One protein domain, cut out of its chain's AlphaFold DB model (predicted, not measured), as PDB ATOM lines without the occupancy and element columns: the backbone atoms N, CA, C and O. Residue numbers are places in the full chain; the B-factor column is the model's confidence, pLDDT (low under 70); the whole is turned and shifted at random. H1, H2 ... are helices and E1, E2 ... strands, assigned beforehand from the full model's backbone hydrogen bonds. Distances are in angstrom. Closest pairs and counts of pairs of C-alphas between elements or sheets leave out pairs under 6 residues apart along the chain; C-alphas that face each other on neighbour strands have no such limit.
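Overview. This is residues 59 to 76 and 88 to 194 of the 227 residues of an uncharacterized protein of Bremerella alba (UniProt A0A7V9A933). A twisted wall of five antiparallel strands has two helices, H2 and H3, running along its strands over one face, and a third helix, H1, set slantwise over the opposite face near the edge strand E1. A second, two-stranded hairpin, E5 and E6, continues past one end of this sheet between E4 and E7, and H1 packs on its strand E6 as well. The printed part has 125 residues with three named helices and seven named strands, in the order H1 H2 E1 E2 E3 E4 E5 E6 E7 H3; the larger sheet runs E1 - E2 - E3 - E4 - E7, and its strands E1 to E4 form a meander, each strand the antiparallel neighbour of the one before. The class is mixed, helices and strands. The whole is compact, with a radius of gyration of the C-alphas of 14.6 A, yet elongated in outline, spanning 51 by 32 by 22 A.

Arrangement. Begin at H1, residues 59 to 76, and look next at E1, residues 113 to 117: the closest C-alphas of the two are those of Arg 70 and Leu 116, 6.6 A apart. H1 is on the larger sheet at a height of 9.2 A, slantwise to the strands, at 51 degrees to E1 on the local plane. E2, residues 120 to 125, forms a hairpin with E1, with N 114 and O 122 at 2.8 A; H1 lies over E1 and only just over E2, with 3 of its C-alphas falling on E2. E3, residues 131 to 136, forms the next hairpin with E2, with N 123 and O 133 at 2.8 A. H2, residues 96 to 106, lies over E2 and E3 on the opposite face from H1, at a height of 9.8 A and along the strands. Go on to E4, residues 139 to 144, a hairpin with E3, where N 134 and O 141 are 2.8 A apart. E4 runs on into E5, residues 147 to 151, across a break of 2 residues at 73 degrees. E5 forms a hairpin with E6, residues 154 to 157, where N 148 and O 156 are 2.9 A apart. The closest C-alphas of H1 and E6 are those of Ser 68 and Val 156, at 6.3 A. E6 runs on into E7, residues 160 to 166, at 32 degrees, and E7 is the antiparallel neighbour of E4, with N 142 and O 163 at 2.8 A. H3, residues 172 to 191, is on the same face as H2, over E3 and E4, at a height of 8.7 A; the C-alphas of Val 144 and Ala 186, the closest of E4 and H3, are 5.3 A apart. H2 and H3 are close but not clearly touching, with Arg 106 and Asp 180 closest at 7.7 A between C-alphas; they run the same way at a steep tilt of 41 degrees. In H2 and H3 every O i to N i+4 pair is within hydrogen-bond range; in H1, 12 of 14 are.

Along the chain. Find C-alpha 59 at (74.876, 8.649, 115.013); from there H1 runs 26.1 A to C-alpha 76. H2 measures 15.4 A. E2, E3 and E4 measure 16.7, 16.3 and 16.6 A, and E7 18.3 A; E1, E5 and E6 are shorter. H3 runs 28.2 A, from C-alpha 172 at (48.534, 27.544, 97.924) to C-alpha 191 at (48.875, 2.892, 111.699).

Size, cuts and confidence. The two C-alphas farthest apart are those of Glu 91 and Pro 152, 51.2 A. Residues 77 to 87 are not printed, and C-alphas 76 and 88 are 24.7 A apart across this cut. Of the links that are printed whole, none is long. The mean pLDDT of the printed part is 88.6; the 13 residues under 70 are 59 to 63, 65 to 66, 70 and 72 to 76.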
ATOM      1  N   GLU A  59      74.137   7.984 116.106       54.81
ATOM      2  CA  GLU A  59      74.876   8.649 115.013       54.81
ATOM      3  C   GLU A  59      75.230   7.701 113.851       54.81
ATOM      4  O   GLU A  59      75.226   8.095 112.683       54.81
ATOM      5  N   ARG A  60      75.537   6.431 114.152       59.06
ATOM      6  CA  ARG A  60      75.826   5.420 113.120       59.06
ATOM      7  C   ARG A  60      74.572   5.051 112.336       59.06
ATOM      8  O   ARG A  60      74.616   5.034 111.108       59.06
ATOM      9  N   ASN A  61      73.459   4.854 113.041       61.09
ATOM     10  CA  ASN A  61      72.167   4.603 112.416       61.09
ATOM     11  C   ASN A  61      71.756   5.773 111.506       61.09
ATOM     12  O   ASN A  61      71.273   5.536 110.407       61.09
ATOM     13  N   GLU A  62      72.021   7.022 111.899       62.12
ATOM     14  CA  GLU A  62      71.733   8.213 111.084       62.12
ATOM     15  C   GLU A  62      72.583   8.316 109.807       62.12
ATOM     16  O   GLU A  62      72.087   8.728 108.755       62.12
ATOM     17  N   GLN A  63      73.865   7.944 109.859       68.19
ATOM     18  CA  GLN A  63      74.713   7.950 108.663       68.19
ATOM     19  C   GLN A  63      74.290   6.878 107.662       68.19
ATOM     20  O   GLN A  63      74.226   7.156 106.462       68.19
ATOM     21  N   ASP A  64      74.003   5.671 108.142       71.88
ATOM     22  CA  ASP A  64      73.551   4.578 107.282       71.88
ATOM     23  C   ASP A  64      72.149   4.860 106.730       71.88
ATOM     24  O   ASP A  64      71.883   4.609 105.554       71.88
ATOM     25  N   TYR A  65      71.326   5.562 107.506       67.62
ATOM     26  CA  TYR A  65      70.058   6.131 107.079       67.62
ATOM     27  C   TYR A  65      70.197   7.191 105.965       67.62
ATOM     28  O   TYR A  65      69.573   7.077 104.910       67.62
ATOM     29  N   CYS A  66      71.067   8.201 106.115       68.38
ATOM     30  CA  CYS A  66      71.321   9.167 105.033       68.38
ATOM     31  C   CYS A  66      71.853   8.467 103.766       68.38
ATOM     32  O   CYS A  66      71.527   8.880 102.648       68.38
ATOM     33  N   LYS A  67      72.683   7.423 103.910       76.12
ATOM     34  CA  LYS A  67      73.187   6.641 102.769       76.12
ATOM     35  C   LYS A  67      72.069   5.863 102.078       76.12
ATOM     36  O   LYS A  67      72.031   5.886 100.847       76.12
ATOM     37  N   SER A  68      71.167   5.219 102.824       71.88
ATOM     38  CA  SER A  68      70.048   4.480 102.233       71.88
ATOM     39  C   SER A  68      69.097   5.403 101.482       71.88
ATOM     40  O   SER A  68      68.797   5.141 100.318       71.88
ATOM     41  N   LEU A  69      68.738   6.543 102.080       70.50
ATOM     42  CA  LEU A  69      67.919   7.563 101.429       70.50
ATOM     43  C   LEU A  69      68.560   8.063 100.133       70.50
ATOM     44  O   LEU A  69      67.899   8.159  99.100       70.50
ATOM     45  N   ARG A  70      69.867   8.358 100.156       69.62
ATOM     46  CA  ARG A  70      70.594   8.765  98.945       69.62
ATOM     47  C   ARG A  70      70.563   7.671  97.888       69.62
ATOM     48  O   ARG A  70      70.393   7.999  96.723       69.62
ATOM     49  N   ARG A  71      70.729   6.400  98.261       73.31
ATOM     50  CA  ARG A  71      70.692   5.275  97.315       73.31
ATOM     51  C   ARG A  71      69.311   5.131  96.678       73.31
ATOM     52  O   ARG A  71      69.235   5.030  95.459       73.31
ATOM     53  N   GLN A  72      68.250   5.177  97.480       68.00
ATOM     54  CA  GLN A  72      66.876   5.035  97.004       68.00
ATOM     55  C   GLN A  72      66.469   6.200  96.093       68.00
ATOM     56  O   GLN A  72      65.976   5.980  94.989       68.00
ATOM     57  N   TYR A  73      66.740   7.441  96.503       65.50
ATOM     58  CA  TYR A  73      66.290   8.614  95.752       65.50
ATOM     59  C   TYR A  73      67.232   9.049  94.623       65.50
ATOM     60  O   TYR A  73      66.767   9.675  93.675       65.50
ATOM     61  N   ARG A  74      68.526   8.686  94.646       63.25
ATOM     62  CA  ARG A  74      69.434   8.907  93.498       63.25
ATOM     63  C   ARG A  74      68.945   8.159  92.256       63.25
ATOM     64  O   ARG A  74      69.071   8.693  91.161       63.25
ATOM     65  N   LEU A  75      68.361   6.972  92.434       51.69
ATOM     66  CA  LEU A  75      67.801   6.181  91.333       51.69
ATOM     67  C   LEU A  75      66.513   6.797  90.759       51.69
ATOM     68  O   LEU A  75      66.252   6.648  89.576       51.69
ATOM     69  N   SER A  76      65.741   7.542  91.560       52.78
ATOM     70  CA  SER A  76      64.504   8.202  91.110       52.78
ATOM     71  C   SER A  76      64.756   9.519  90.356       52.78
ATOM     72  O   SER A  76      64.013   9.873  89.442       52.78
ATOM     73  N   MET A  88      54.618  28.848  83.445       74.62
ATOM     74  CA  MET A  88      54.724  29.855  84.491       74.62
ATOM     75  C   MET A  88      53.914  29.372  85.702       74.62
ATOM     76  O   MET A  88      52.792  28.889  85.504       74.62
ATOM     77  N   PRO A  89      54.467  29.464  86.924       76.38
ATOM     78  CA  PRO A  89      53.713  29.144  88.126       76.38
ATOM     79  C   PRO A  89      52.445  30.004  88.185       76.38
ATOM     80  O   PRO A  89      52.455  31.140  87.694       76.38
ATOM     81  N   PRO A  90      51.353  29.500  88.781       81.12
ATOM     82  CA  PRO A  90      50.206  30.336  89.078       81.12
ATOM     83  C   PRO A  90      50.654  31.508  89.959       81.12
ATOM     84  O   PRO A  90      51.545  31.366  90.794       81.12
ATOM     85  N   GLU A  91      50.010  32.663  89.792       81.12
ATOM     86  CA  GLU A  91      50.341  33.921  90.487       81.12
ATOM     87  C   GLU A  91      50.344  33.785  92.026       81.12
ATOM     88  O   GLU A  91      51.031  34.534  92.710       81.12
ATOM     89  N   ASN A  92      49.656  32.764  92.555       86.00
ATOM     90  CA  ASN A  92      49.560  32.433  93.980       86.00
ATOM     91  C   ASN A  92      50.198  31.070  94.331       86.00
ATOM     92  O   ASN A  92      49.686  30.346  95.193       86.00
ATOM     93  N   ALA A  93      51.257  30.665  93.624       85.44
ATOM     94  CA  ALA A  93      52.053  29.509  94.027       85.44
ATOM     95  C   ALA A  93      52.764  29.813  95.361       85.44
ATOM     96  O   ALA A  93      53.360  30.885  95.491       85.44
ATOM     97  N   PRO A  94      52.717  28.905  96.352       90.50
ATOM     98  CA  PRO A  94      53.432  29.108  97.606       90.50
ATOM     99  C   PRO A  94      54.939  29.104  97.350       90.50
ATOM    100  O   PRO A  94      55.418  28.366  96.497       90.50
ATOM    101  N   ASP A  95      55.714  29.898  98.083       92.44
ATOM    102  CA  ASP A  95      57.166  29.763  98.032       92.44
ATOM    103  C   ASP A  95      57.620  28.489  98.770       92.44
ATOM    104  O   ASP A  95      56.915  27.929  99.616       92.44
ATOM    105  N   LYS A  96      58.829  28.018  98.449       91.50
ATOM    106  CA  LYS A  96      59.372  26.786  99.033       91.50
ATOM    107  C   LYS A  96      59.501  26.869 100.559       91.50
ATOM    108  O   LYS A  96      59.334  25.846 101.215       91.50
ATOM    109  N   GLN A  97      59.809  28.038 101.122       92.56
ATOM    110  CA  GLN A  97      59.968  28.186 102.567       92.56
ATOM    111  C   GLN A  97      58.614  28.087 103.271       92.56
ATOM    112  O   GLN A  97      58.486  27.292 104.196       92.56
ATOM    113  N   SER A  98      57.588  28.773 102.764       93.56
ATOM    114  CA  SER A  98      56.212  28.641 103.264       93.56
ATOM    115  C   SER A  98      55.716  27.193 103.224       93.56
ATOM    116  O   SER A  98      55.027  26.743 104.139       93.56
ATOM    117  N   LEU A  99      56.089  26.433 102.189       94.12
ATOM    118  CA  LEU A  99      55.786  25.004 102.107       94.12
ATOM    119  C   LEU A  99      56.509  24.184 103.191       94.12
ATOM    120  O   LEU A  99      55.898  23.306 103.797       94.12
ATOM    121  N   ILE A 100      57.795  24.450 103.433       93.75
ATOM    122  CA  ILE A 100      58.572  23.775 104.484       93.75
ATOM    123  C   ILE A 100      57.956  24.048 105.858       93.75
ATOM    124  O   ILE A 100      57.730  23.106 106.618       93.75
ATOM    125  N   ASP A 101      57.645  25.309 106.151       94.94
ATOM    126  CA  ASP A 101      57.059  25.724 107.427       94.94
ATOM    127  C   ASP A 101      55.686  25.063 107.636       94.94
ATOM    128  O   ASP A 101      55.385  24.546 108.714       94.94
ATOM    129  N   TYR A 102      54.877  24.994 106.573       95.81
ATOM    130  CA  TYR A 102      53.598  24.290 106.590       95.81
ATOM    131  C   TYR A 102      53.760  22.790 106.885       95.81
ATOM    132  O   TYR A 102      53.061  22.249 107.742       95.81
ATOM    133  N   LEU A 103      54.707  22.111 106.227       95.62
ATOM    134  CA  LEU A 103      54.963  20.686 106.461       95.62
ATOM    135  C   LEU A 103      55.451  20.414 107.889       95.62
ATOM    136  O   LEU A 103      55.000  19.454 108.510       95.62
ATOM    137  N   GLN A 104      56.322  21.266 108.433       94.38
ATOM    138  CA  GLN A 104      56.782  21.155 109.821       94.38
ATOM    139  C   GLN A 104      55.637  21.291 110.828       94.38
ATOM    140  O   GLN A 104      55.616  20.571 111.820       94.38
ATOM    141  N   ALA A 105      54.682  22.187 110.570       95.25
ATOM    142  CA  ALA A 105      53.530  22.391 111.444       95.25
ATOM    143  C   ALA A 105      52.499  21.251 111.370       95.25
ATOM    144  O   ALA A 105      51.684  21.102 112.283       95.25
ATOM    145  N   ARG A 106      52.498  20.474 110.279       95.56
ATOM    146  CA  ARG A 106      51.452  19.481 110.007       95.56
ATOM    147  C   ARG A 106      51.878  18.033 110.217       95.56
ATOM    148  O   ARG A 106      51.027  17.195 110.519       95.56
ATOM    149  N   LEU A 107      53.159  17.721 110.043       95.06
ATOM    150  CA  LEU A 107      53.674  16.372 110.259       95.06
ATOM    151  C   LEU A 107      53.641  15.991 111.750       95.06
ATOM    152  O   LEU A 107      53.817  16.855 112.608       95.06
ATOM    153  N   PRO A 108      53.416  14.704 112.081       89.56
ATOM    154  CA  PRO A 108      53.451  14.254 113.466       89.56
ATOM    155  C   PRO A 108      54.850  14.460 114.056       89.56
ATOM    156  O   PRO A 108      55.847  14.127 113.419       89.56
ATOM    157  N   GLU A 109      54.930  15.009 115.269       92.00
ATOM    158  CA  GLU A 109      56.202  15.164 115.977       92.00
ATOM    159  C   GLU A 109      56.774  13.797 116.403       92.00
ATOM    160  O   GLU A 109      56.001  12.897 116.744       92.00
ATOM    161  N   PRO A 110      58.110  13.633 116.454       88.75
ATOM    162  CA  PRO A 110      59.144  14.556 115.982       88.75
ATOM    163  C   PRO A 110      59.233  14.599 114.447       88.75
ATOM    164  O   PRO A 110      58.900  13.631 113.771       88.75
ATOM    165  N   VAL A 111      59.730  15.721 113.910       90.25
ATOM    166  CA  VAL A 111      59.910  15.929 112.459       90.25
ATOM    167  C   VAL A 111      61.389  16.165 112.121       90.25
ATOM    168  O   VAL A 111      61.794  17.307 111.883       90.25
ATOM    169  N   PRO A 112      62.256  15.134 112.144       86.44
ATOM    170  CA  PRO A 112      63.624  15.270 111.657       86.44
ATOM    171  C   PRO A 112      63.663  15.647 110.167       86.44
ATOM    172  O   PRO A 112      62.901  15.136 109.341       86.44
ATOM    173  N   ILE A 113      64.593  16.546 109.835       87.81
ATOM    174  CA  ILE A 113      64.799  17.074 108.483       87.81
ATOM    175  C   ILE A 113      66.158  16.609 107.977       87.81
ATOM    176  O   ILE A 113      67.196  16.888 108.583       87.81
ATOM    177  N   HIS A 114      66.156  15.948 106.826       87.94
ATOM    178  CA  HIS A 114      67.356  15.450 106.173       87.94
ATOM    179  C   HIS A 114      67.545  16.148 104.829       87.94
ATOM    180  O   HIS A 114      66.744  15.998 103.904       87.94
ATOM    181  N   GLN A 115      68.632  16.906 104.697       85.88
ATOM    182  CA  GLN A 115      69.001  17.535 103.435       85.88
ATOM    183  C   GLN A 115      69.850  16.563 102.602       85.88
ATOM    184  O   GLN A 115      70.994  16.259 102.947       85.88
ATOM    185  N   LEU A 116      69.279  16.048 101.509       82.38
ATOM    186  CA  LEU A 116      69.933  15.059 100.638       82.38
ATOM    187  C   LEU A 116      70.722  15.703  99.488       82.38
ATOM    188  O   LEU A 116      71.614  15.068  98.929       82.38
ATOM    189  N   GLY A 117      70.424  16.960  99.161       82.62
ATOM    190  CA  GLY A 117      71.105  17.756  98.140       82.62
ATOM    191  C   GLY A 117      70.627  19.210  98.161       82.62
ATOM    192  O   GLY A 117      69.815  19.582  99.006       82.62
ATOM    193  N   ALA A 118      71.097  20.035  97.219       82.50
ATOM    194  CA  ALA A 118      70.781  21.471  97.195       82.50
ATOM    195  C   ALA A 118      69.264  21.756  97.154       82.50
ATOM    196  O   ALA A 118      68.773  22.616  97.881       82.50
ATOM    197  N   ASN A 119      68.511  20.969  96.376       85.88
ATOM    198  CA  ASN A 119      67.068  21.141  96.194       85.88
ATOM    199  C   ASN A 119      66.222  20.005  96.785       85.88
ATOM    200  O   ASN A 119      65.016  19.980  96.553       85.88
ATOM    201  N   SER A 120      66.836  19.097  97.545       90.31
ATOM    202  CA  SER A 120      66.227  17.840  97.984       90.31
ATOM    203  C   SER A 120      66.194  17.760  99.509       90.31
ATOM    204  O   SER A 120      67.247  17.785 100.156       90.31
ATOM    205  N   GLN A 121      64.989  17.698 100.079       93.56
ATOM    206  CA  GLN A 121      64.754  17.662 101.526       93.56
ATOM    207  C   GLN A 121      63.733  16.587 101.881       93.56
ATOM    208  O   GLN A 121      62.638  16.568 101.324       93.56
ATOM    209  N   VAL A 122      64.090  15.721 102.824       95.19
ATOM    210  CA  VAL A 122      63.224  14.664 103.346       95.19
ATOM    211  C   VAL A 122      62.829  14.994 104.778       95.19
ATOM    212  O   VAL A 122      63.684  15.294 105.609       95.19
ATOM    213  N   PHE A 123      61.537  14.898 105.046       95.69
ATOM    214  CA  PHE A 123      60.915  15.025 106.352       95.69
ATOM    215  C   PHE A 123      60.377  13.653 106.736       95.69
ATOM    216  O   PHE A 123      59.684  13.018 105.941       95.69
ATOM    217  N   VAL A 124      60.678  13.198 107.944       95.94
ATOM    218  CA  VAL A 124      60.033  12.014 108.522       95.94
ATOM    219  C   VAL A 124      59.197  12.501 109.682       95.94
ATOM    220  O   VAL A 124      59.733  13.180 110.542       95.94
ATOM    221  N   GLY A 125      57.901  12.215 109.689       95.25
ATOM    222  CA  GLY A 125      57.031  12.535 110.817       95.25
ATOM    223  C   GLY A 125      56.759  11.302 111.672       95.25
ATOM    224  O   GLY A 125      56.466  10.239 111.118       95.25
ATOM    225  N   GLY A 126      56.768  11.477 112.992       94.00
ATOM    226  CA  GLY A 126      56.362  10.490 113.995       94.00
ATOM    227  C   GLY A 126      57.523   9.725 114.635       94.00
ATOM    228  O   GLY A 126      58.621   9.650 114.083       94.00
ATOM    229  N   ASP A 127      57.261   9.148 115.811       89.94
ATOM    230  CA  ASP A 127      58.167   8.237 116.519       89.94
ATOM    231  C   ASP A 127      57.372   7.044 117.093       89.94
ATOM    232  O   ASP A 127      56.626   7.212 118.063       89.94
ATOM    233  N   PRO A 128      57.470   5.845 116.489       91.12
ATOM    234  CA  PRO A 128      58.289   5.509 115.320       91.12
ATOM    235  C   PRO A 128      57.764   6.185 114.044       91.12
ATOM    236  O   PRO A 128      56.615   6.617 113.984       91.12
ATOM    237  N   GLY A 129      58.601   6.276 113.008       93.12
ATOM    238  CA  GLY A 129      58.254   7.001 111.785       93.12
ATOM    239  C   GLY A 129      56.936   6.531 111.156       93.12
ATOM    240  O   GLY A 129      56.664   5.332 111.000       93.12
ATOM    241  N   GLU A 130      56.101   7.500 110.784       95.75
ATOM    242  CA  GLU A 130      54.761   7.256 110.261       95.75
ATOM    243  C   GLU A 130      54.622   7.637 108.787       95.75
ATOM    244  O   GLU A 130      54.129   6.850 107.971       95.75
ATOM    245  N   VAL A 131      55.080   8.838 108.444       97.44
ATOM    246  CA  VAL A 131      54.963   9.429 107.108       97.44
ATOM    247  C   VAL A 131      56.309  10.001 106.704       97.44
ATOM    248  O   VAL A 131      57.007  10.599 107.520       97.44
ATOM    249  N   VAL A 132      56.664   9.835 105.434       96.81
ATOM    250  CA  VAL A 132      57.853  10.441 104.839       96.81
ATOM    251  C   VAL A 132      57.402  11.404 103.751       96.81
ATOM    252  O   VAL A 132      56.641  11.023 102.864       96.81
ATOM    253  N   VAL A 133      57.854  12.653 103.817       97.31
ATOM    254  CA  VAL A 133      57.602  13.667 102.789       97.31
ATOM    255  C   VAL A 133      58.926  14.086 102.182       97.31
ATOM    256  O   VAL A 133      59.836  14.512 102.886       97.31
ATOM    257  N   HIS A 134      59.041  13.987 100.866       95.81
ATOM    258  CA  HIS A 134      60.243  14.340 100.131       95.81
ATOM    259  C   HIS A 134      59.951  15.464  99.146       95.81
ATOM    260  O   HIS A 134      59.203  15.290  98.189       95.81
ATOM    261  N   ILE A 135      60.557  16.627  99.373       95.06
ATOM    262  CA  ILE A 135      60.526  17.744  98.430       95.06
ATOM    263  C   ILE A 135      61.730  17.619  97.498       95.06
ATOM    264  O   ILE A 135      62.875  17.684  97.959       95.06
ATOM    265  N   ILE A 136      61.473  17.490  96.198       92.56
ATOM    266  CA  ILE A 136      62.490  17.476  95.141       92.56
ATOM    267  C   ILE A 136      62.088  18.493  94.084       92.56
ATOM    268  O   ILE A 136      61.089  18.310  93.394       92.56
ATOM    269  N   ASP A 137      62.879  19.556  93.939       90.50
ATOM    270  CA  ASP A 137      62.620  20.633  92.979       90.50
ATOM    271  C   ASP A 137      61.182  21.187  93.091       90.50
ATOM    272  O   ASP A 137      60.878  21.938  94.022       90.50
ATOM    273  N   GLN A 138      60.307  20.819  92.149       91.75
ATOM    274  CA  GLN A 138      58.913  21.263  92.030       91.75
ATOM    275  C   GLN A 138      57.897  20.188  92.444       91.75
ATOM    276  O   GLN A 138      56.689  20.385  92.316       91.75
ATOM    277  N   SER A 139      58.380  19.058  92.954       94.25
ATOM    278  CA  SER A 139      57.566  17.910  93.325       94.25
ATOM    279  C   SER A 139      57.644  17.635  94.822       94.25
ATOM    280  O   SER A 139      58.679  17.832  95.461       94.25
ATOM    281  N   ILE A 140      56.532  17.163  95.372       96.19
ATOM    282  CA  ILE A 140      56.422  16.612  96.717       96.19
ATOM    283  C   ILE A 140      56.022  15.153  96.564       96.19
ATOM    284  O   ILE A 140      54.991  14.852  95.965       96.19
ATOM    285  N   ILE A 141      56.824  14.259  97.118       97.06
ATOM    286  CA  ILE A 141      56.520  12.838  97.215       97.06
ATOM    287  C   ILE A 141      56.075  12.582  98.650       97.06
ATOM    288  O   ILE A 141      56.792  12.904  99.594       97.06
ATOM    289  N   VAL A 142      54.879  12.032  98.818       97.62
ATOM    290  CA  VAL A 142      54.366  11.568 100.107       97.62
ATOM    291  C   VAL A 142      54.444  10.050 100.101       97.62
ATOM    292  O   VAL A 142      53.941   9.407  99.180       97.62
ATOM    293  N   SER A 143      55.047   9.482 101.137       98.06
ATOM    294  CA  SER A 143      55.291   8.048 101.268       98.06
ATOM    295  C   SER A 143      54.896   7.554 102.655       98.06
ATOM    296  O   SER A 143      54.962   8.279 103.652       98.06
ATOM    297  N   VAL A 144      54.494   6.289 102.729       97.81
ATOM    298  CA  VAL A 144      54.296   5.584 103.997       97.81
ATOM    299  C   VAL A 144      55.660   5.151 104.516       97.81
ATOM    300  O   VAL A 144      56.446   4.559 103.773       97.81
ATOM    301  N   PHE A 145      55.946   5.419 105.791       96.56
ATOM    302  CA  PHE A 145      57.181   4.940 106.403       96.56
ATOM    303  C   PHE A 145      57.224   3.407 106.404       96.56
ATOM    304  O   PHE A 145      56.270   2.744 106.824       96.56
ATOM    305  N   ALA A 146      58.347   2.853 105.960       94.06
ATOM    306  CA  ALA A 146      58.628   1.429 106.007       94.06
ATOM    307  C   ALA A 146      60.134   1.196 106.168       94.06
ATOM    308  O   ALA A 146      60.962   2.014 105.753       94.06
ATOM    309  N   VAL A 147      60.461   0.079 106.810       93.12
ATOM    310  CA  VAL A 147      61.825  -0.375 107.075       93.12
ATOM    311  C   VAL A 147      61.939  -1.806 106.584       93.12
ATOM    312  O   VAL A 147      61.079  -2.635 106.880       93.12
ATOM    313  N   GLU A 148      63.014  -2.084 105.864       90.12
ATOM    314  CA  GLU A 148      63.432  -3.427 105.487       90.12
ATOM    315  C   GLU A 148      64.765  -3.743 106.161       90.12
ATOM    316  O   GLU A 148      65.611  -2.871 106.349       90.12
ATOM    317  N   TRP A 149      64.965  -4.999 106.540       87.06
ATOM    318  CA  TRP A 149      66.219  -5.450 107.128       87.06
ATOM    319  C   TRP A 149      67.092  -6.047 106.022       87.06
ATOM    320  O   TRP A 149      66.843  -7.166 105.581       87.06
ATOM    321  N   GLU A 150      68.112  -5.313 105.561       86.56
ATOM    322  CA  GLU A 150      69.097  -5.865 104.609       86.56
ATOM    323  C   GLU A 150      69.947  -6.962 105.281       86.56
ATOM    324  O   GLU A 150      70.325  -7.949 104.652       86.56
ATOM    325  N   THR A 151      70.230  -6.799 106.578       85.69
ATOM    326  CA  THR A 151      70.848  -7.811 107.452       85.69
ATOM    327  C   THR A 151      70.156  -7.789 108.821       85.69
ATOM    328  O   THR A 151      69.511  -6.785 109.127       85.69
ATOM    329  N   PRO A 152      70.326  -8.809 109.692       80.25
ATOM    330  CA  PRO A 152      69.738  -8.818 111.042       80.25
ATOM    331  C   PRO A 152      70.092  -7.598 111.911       80.25
ATOM    332  O   PRO A 152      69.407  -7.303 112.883       80.25
ATOM    333  N   TYR A 153      71.148  -6.860 111.555       82.75
ATOM    334  CA  TYR A 153      71.648  -5.719 112.325       82.75
ATOM    335  C   TYR A 153      71.594  -4.393 111.561       82.75
ATOM    336  O   TYR A 153      72.082  -3.380 112.063       82.75
ATOM    337  N   THR A 154      71.043  -4.382 110.347       85.12
ATOM    338  CA  THR A 154      71.037  -3.201 109.475       85.12
ATOM    339  C   THR A 154      69.628  -2.945 108.949       85.12
ATOM    340  O   THR A 154      69.282  -3.428 107.866       85.12
ATOM    341  N   PRO A 155      68.806  -2.196 109.706       88.06
ATOM    342  CA  PRO A 155      67.535  -1.708 109.205       88.06
ATOM    343  C   PRO A 155      67.786  -0.589 108.192       88.06
ATOM    344  O   PRO A 155      68.582   0.324 108.418       88.06
ATOM    345  N   VAL A 156      67.080  -0.657 107.076       90.12
ATOM    346  CA  VAL A 156      67.164   0.282 105.966       90.12
ATOM    347  C   VAL A 156      65.774   0.858 105.744       90.12
ATOM    348  O   VAL A 156      64.805   0.124 105.578       90.12
ATOM    349  N   MET A 157      65.650   2.187 105.763       89.88
ATOM    350  CA  MET A 157      64.376   2.823 105.429       89.88
ATOM    351  C   MET A 157      64.114   2.674 103.931       89.88
ATOM    352  O   MET A 157      64.938   3.105 103.124       89.88
ATOM    353  N   VAL A 158      62.950   2.119 103.596       92.50
ATOM    354  CA  VAL A 158      62.468   1.935 102.224       92.50
ATOM    355  C   VAL A 158      61.022   2.440 102.161       92.50
ATOM    356  O   VAL A 158      60.093   1.637 102.218       92.50
ATOM    357  N   PRO A 159      60.778   3.768 102.117       94.38
ATOM    358  CA  PRO A 159      59.421   4.297 102.149       94.38
ATOM    359  C   PRO A 159      58.622   3.813 100.944       94.38
ATOM    360  O   PRO A 159      59.115   3.821  99.814       94.38
ATOM    361  N   GLU A 160      57.376   3.426 101.189       95.00
ATOM    362  CA  GLU A 160      56.447   3.018 100.142       95.00
ATOM    363  C   GLU A 160      55.771   4.272  99.590       95.00
ATOM    364  O   GLU A 160      55.004   4.929 100.302       95.00
ATOM    365  N   GLU A 161      56.070   4.618  98.338       95.62
ATOM    366  CA  GLU A 161      55.474   5.781  97.682       95.62
ATOM    367  C   GLU A 161      53.944   5.708  97.733       95.62
ATOM    368  O   GLU A 161      53.328   4.694  97.397       95.62
ATOM    369  N   TYR A 162      53.327   6.794  98.197       95.88
ATOM    370  CA  TYR A 162      51.879   6.901  98.325       95.88
ATOM    371  C   TYR A 162      51.288   7.844  97.276       95.88
ATOM    372  O   TYR A 162      50.250   7.535  96.691       95.88
ATOM    373  N   ALA A 163      51.934   8.989  97.038       96.19
ATOM    374  CA  ALA A 163      51.526   9.951  96.022       96.19
ATOM    375  C   ALA A 163      52.665  10.906  95.639       96.19
ATOM    376  O   ALA A 163      53.499  11.255  96.472       96.19
ATOM    377  N   ILE A 164      52.616  11.410  94.405       95.94
ATOM    378  CA  ILE A 164      53.473  12.493  93.910       95.94
ATOM    379  C   ILE A 164      52.589  13.693  93.555       95.94
ATOM    380  O   ILE A 164      51.567  13.547  92.881       95.94
ATOM    381  N   LEU A 165      52.986  14.886  93.993       95.25
ATOM    382  CA  LEU A 165      52.339  16.156  93.673       95.25
ATOM    383  C   LEU A 165      53.336  17.119  93.038       95.25
ATOM    384  O   LEU A 165      54.385  17.380  93.618       95.25
ATOM    385  N   ASN A 166      52.980  17.723  91.904       93.88
ATOM    386  CA  ASN A 166      53.685  18.898  91.402       93.88
ATOM    387  C   ASN A 166      53.110  20.147  92.083       93.88
ATOM    388  O   ASN A 166      51.992  20.572  91.786       93.88
ATOM    389  N   TRP A 167      53.857  20.725  93.022       92.12
ATOM    390  CA  TRP A 167      53.365  21.844  93.823       92.12
ATOM    391  C   TRP A 167      53.388  23.177  93.067       92.12
ATOM    392  O   TRP A 167      52.655  24.091  93.438       92.12
ATOM    393  N   TYR A 168      54.146  23.272  91.968       90.62
ATOM    394  CA  TYR A 168      54.153  24.441  91.081       90.62
ATOM    395  C   TYR A 168      52.881  24.569  90.236       90.62
ATOM    396  O   TYR A 168      52.628  25.639  89.693       90.62
ATOM    397  N   GLU A 169      52.080  23.511  90.092       90.62
ATOM    398  CA  GLU A 169      50.838  23.549  89.305       90.62
ATOM    399  C   GLU A 169      49.593  23.867  90.154       90.62
ATOM    400  O   GLU A 169      48.487  23.992  89.621       90.62
ATOM    401  N   LEU A 170      49.752  24.011  91.472       92.19
ATOM    402  CA  LEU A 170      48.656  24.195  92.420       92.19
ATOM    403  C   LEU A 170      48.720  25.579  93.077       92.19
ATOM    404  O   LEU A 170      49.791  26.104  93.369       92.19
ATOM    405  N   SER A 171      47.554  26.171  93.341       93.50
ATOM    406  CA  SER A 171      47.462  27.327  94.238       93.50
ATOM    407  C   SER A 171      47.748  26.896  95.679       93.50
ATOM    408  O   SER A 171      47.490  25.742  96.030       93.50
ATOM    409  N   ALA A 172      48.214  27.824  96.521       92.94
ATOM    410  CA  ALA A 172      48.534  27.544  97.924       92.94
ATOM    411  C   ALA A 172      47.412  26.782  98.665       92.94
ATOM    412  O   ALA A 172      47.665  25.710  99.207       92.94
ATOM    413  N   ASP A 173      46.163  27.253  98.582       94.25
ATOM    414  CA  ASP A 173      45.018  26.620  99.259       94.25
ATOM    415  C   ASP A 173      44.765  25.176  98.795       94.25
ATOM    416  O   ASP A 173      44.474  24.286  99.595       94.25
ATOM    417  N   ARG A 174      44.889  24.922  97.485       95.44
ATOM    418  CA  ARG A 174      44.685  23.582  96.912       95.44
ATOM    419  C   ARG A 174      45.819  22.646  97.289       95.44
ATOM    420  O   ARG A 174      45.570  21.468  97.529       95.44
ATOM    421  N   LEU A 175      47.047  23.162  97.322       95.75
ATOM    422  CA  LEU A 175      48.211  22.403  97.748       95.75
ATOM    423  C   LEU A 175      48.069  21.972  99.208       95.75
ATOM    424  O   LEU A 175      48.241  20.793  99.493       95.75
ATOM    425  N   GLN A 176      47.725  22.902 100.102       96.06
ATOM    426  CA  GLN A 176      47.556  22.623 101.530       96.06
ATOM    427  C   GLN A 176      46.476  21.567 101.762       96.06
ATOM    428  O   GLN A 176      46.767  20.507 102.310       96.06
ATOM    429  N   LEU A 177      45.269  21.780 101.220       97.19
ATOM    430  CA  LEU A 177      44.181  20.806 101.333       97.19
ATOM    431  C   LEU A 177      44.608  19.413 100.846       97.19
ATOM    432  O   LEU A 177      44.329  18.402 101.489       97.19
ATOM    433  N   ARG A 178      45.317  19.350  99.711       97.50
ATOM    434  CA  ARG A 178      45.754  18.072  99.150       97.50
ATOM    435  C   ARG A 178      46.845  17.410  99.986       97.50
ATOM    436  O   ARG A 178      46.829  16.189 100.131       97.50
ATOM    437  N   LEU A 179      47.783  18.184 100.525       97.50
ATOM    438  CA  LEU A 179      48.822  17.674 101.416       97.50
ATOM    439  C   LEU A 179      48.227  17.129 102.712       97.50
ATOM    440  O   LEU A 179      48.604  16.030 103.107       97.50
ATOM    441  N   ASP A 180      47.268  17.832 103.313       97.94
ATOM    442  CA  ASP A 180      46.556  17.369 104.507       97.94
ATOM    443  C   ASP A 180      45.926  15.992 104.288       97.94
ATOM    444  O   ASP A 180      46.168  15.055 105.050       97.94
ATOM    445  N   GLU A 181      45.171  15.840 103.197       98.12
ATOM    446  CA  GLU A 181      44.527  14.575 102.844       98.12
ATOM    447  C   GLU A 181      45.534  13.437 102.635       98.12
ATOM    448  O   GLU A 181      45.294  12.306 103.073       98.12
ATOM    449  N   LEU A 182      46.648  13.716 101.950       98.06
ATOM    450  CA  LEU A 182      47.673  12.718 101.651       98.06
ATOM    451  C   LEU A 182      48.454  12.308 102.898       98.06
ATOM    452  O   LEU A 182      48.647  11.110 103.105       98.06
ATOM    453  N   ILE A 183      48.861  13.265 103.734       97.81
ATOM    454  CA  ILE A 183      49.576  13.004 104.989       97.81
ATOM    455  C   ILE A 183      48.685  12.181 105.920       97.81
ATOM    456  O   ILE A 183      49.105  11.122 106.390       97.81
ATOM    457  N   ASP A 184      47.431  12.594 106.118       98.06
ATOM    458  CA  ASP A 184      46.496  11.870 106.980       98.06
ATOM    459  C   ASP A 184      46.209  10.459 106.446       98.06
ATOM    460  O   ASP A 184      46.093   9.502 107.216       98.06
ATOM    461  N   SER A 185      46.113  10.289 105.125       98.19
ATOM    462  CA  SER A 185      45.863   8.976 104.522       98.19
ATOM    463  C   SER A 185      47.079   8.053 104.590       98.19
ATOM    464  O   SER A 185      46.921   6.883 104.949       98.19
ATOM    465  N   ALA A 186      48.283   8.564 104.322       97.88
ATOM    466  CA  ALA A 186      49.530   7.820 104.480       97.88
ATOM    467  C   ALA A 186      49.722   7.388 105.940       97.88
ATOM    468  O   ALA A 186      50.000   6.218 106.214       97.88
ATOM    469  N   ARG A 187      49.451   8.296 106.886       97.56
ATOM    470  CA  ARG A 187      49.485   8.024 108.324       97.56
ATOM    471  C   ARG A 187      48.491   6.941 108.733       97.56
ATOM    472  O   ARG A 187      48.864   5.976 109.392       97.56
ATOM    473  N   ARG A 188      47.225   7.041 108.315       97.94
ATOM    474  CA  ARG A 188      46.221   5.995 108.594       97.94
ATOM    475  C   ARG A 188      46.640   4.641 108.025       97.94
ATOM    476  O   ARG A 188      46.528   3.628 108.716       97.94
ATOM    477  N   LYS A 189      47.161   4.621 106.792       97.62
ATOM    478  CA  LYS A 189      47.691   3.406 106.160       97.62
ATOM    479  C   LYS A 189      48.830   2.817 106.993       97.62
ATOM    480  O   LYS A 189      48.806   1.618 107.261       97.62
ATOM    481  N   ARG A 190      49.759   3.639 107.487       96.56
ATOM    482  CA  ARG A 190      50.819   3.200 108.401       96.56
ATOM    483  C   ARG A 190      50.258   2.579 109.680       96.56
ATOM    484  O   ARG A 190      50.623   1.450 110.005       96.56
ATOM    485  N   LEU A 191      49.396   3.302 110.391       96.50
ATOM    486  CA  LEU A 191      48.875   2.892 111.699       96.50
ATOM    487  C   LEU A 191      48.043   1.605 111.615       96.50
ATOM    488  O   LEU A 191      48.094   0.786 112.523       96.50
ATOM    489  N   SER A 192      47.358   1.353 110.493       97.25
ATOM    490  CA  SER A 192      46.640   0.084 110.272       97.25
ATOM    491  C   SER A 192      47.542  -1.160 110.224       97.25
ATOM    492  O   SER A 192      47.058  -2.286 110.367       97.25
ATOM    493  N   ARG A 193      48.857  -0.985 110.030       96.62
ATOM    494  CA  ARG A 193      49.847  -2.076 110.049       96.62
ATOM    495  C   ARG A 193      50.364  -2.388 111.450       96.62
ATOM    496  O   ARG A 193      51.078  -3.369 111.610       96.62
ATOM    497  N   TYR A 194      50.034  -1.571 112.449       97.12
ATOM    498  CA  TYR A 194      50.481  -1.812 113.814       97.12
ATOM    499  C   TYR A 194      49.728  -3.011 114.388       97.12
ATOM    500  O   TYR A 194      48.584  -3.290 114.009       97.12
TER     501      TYR A 194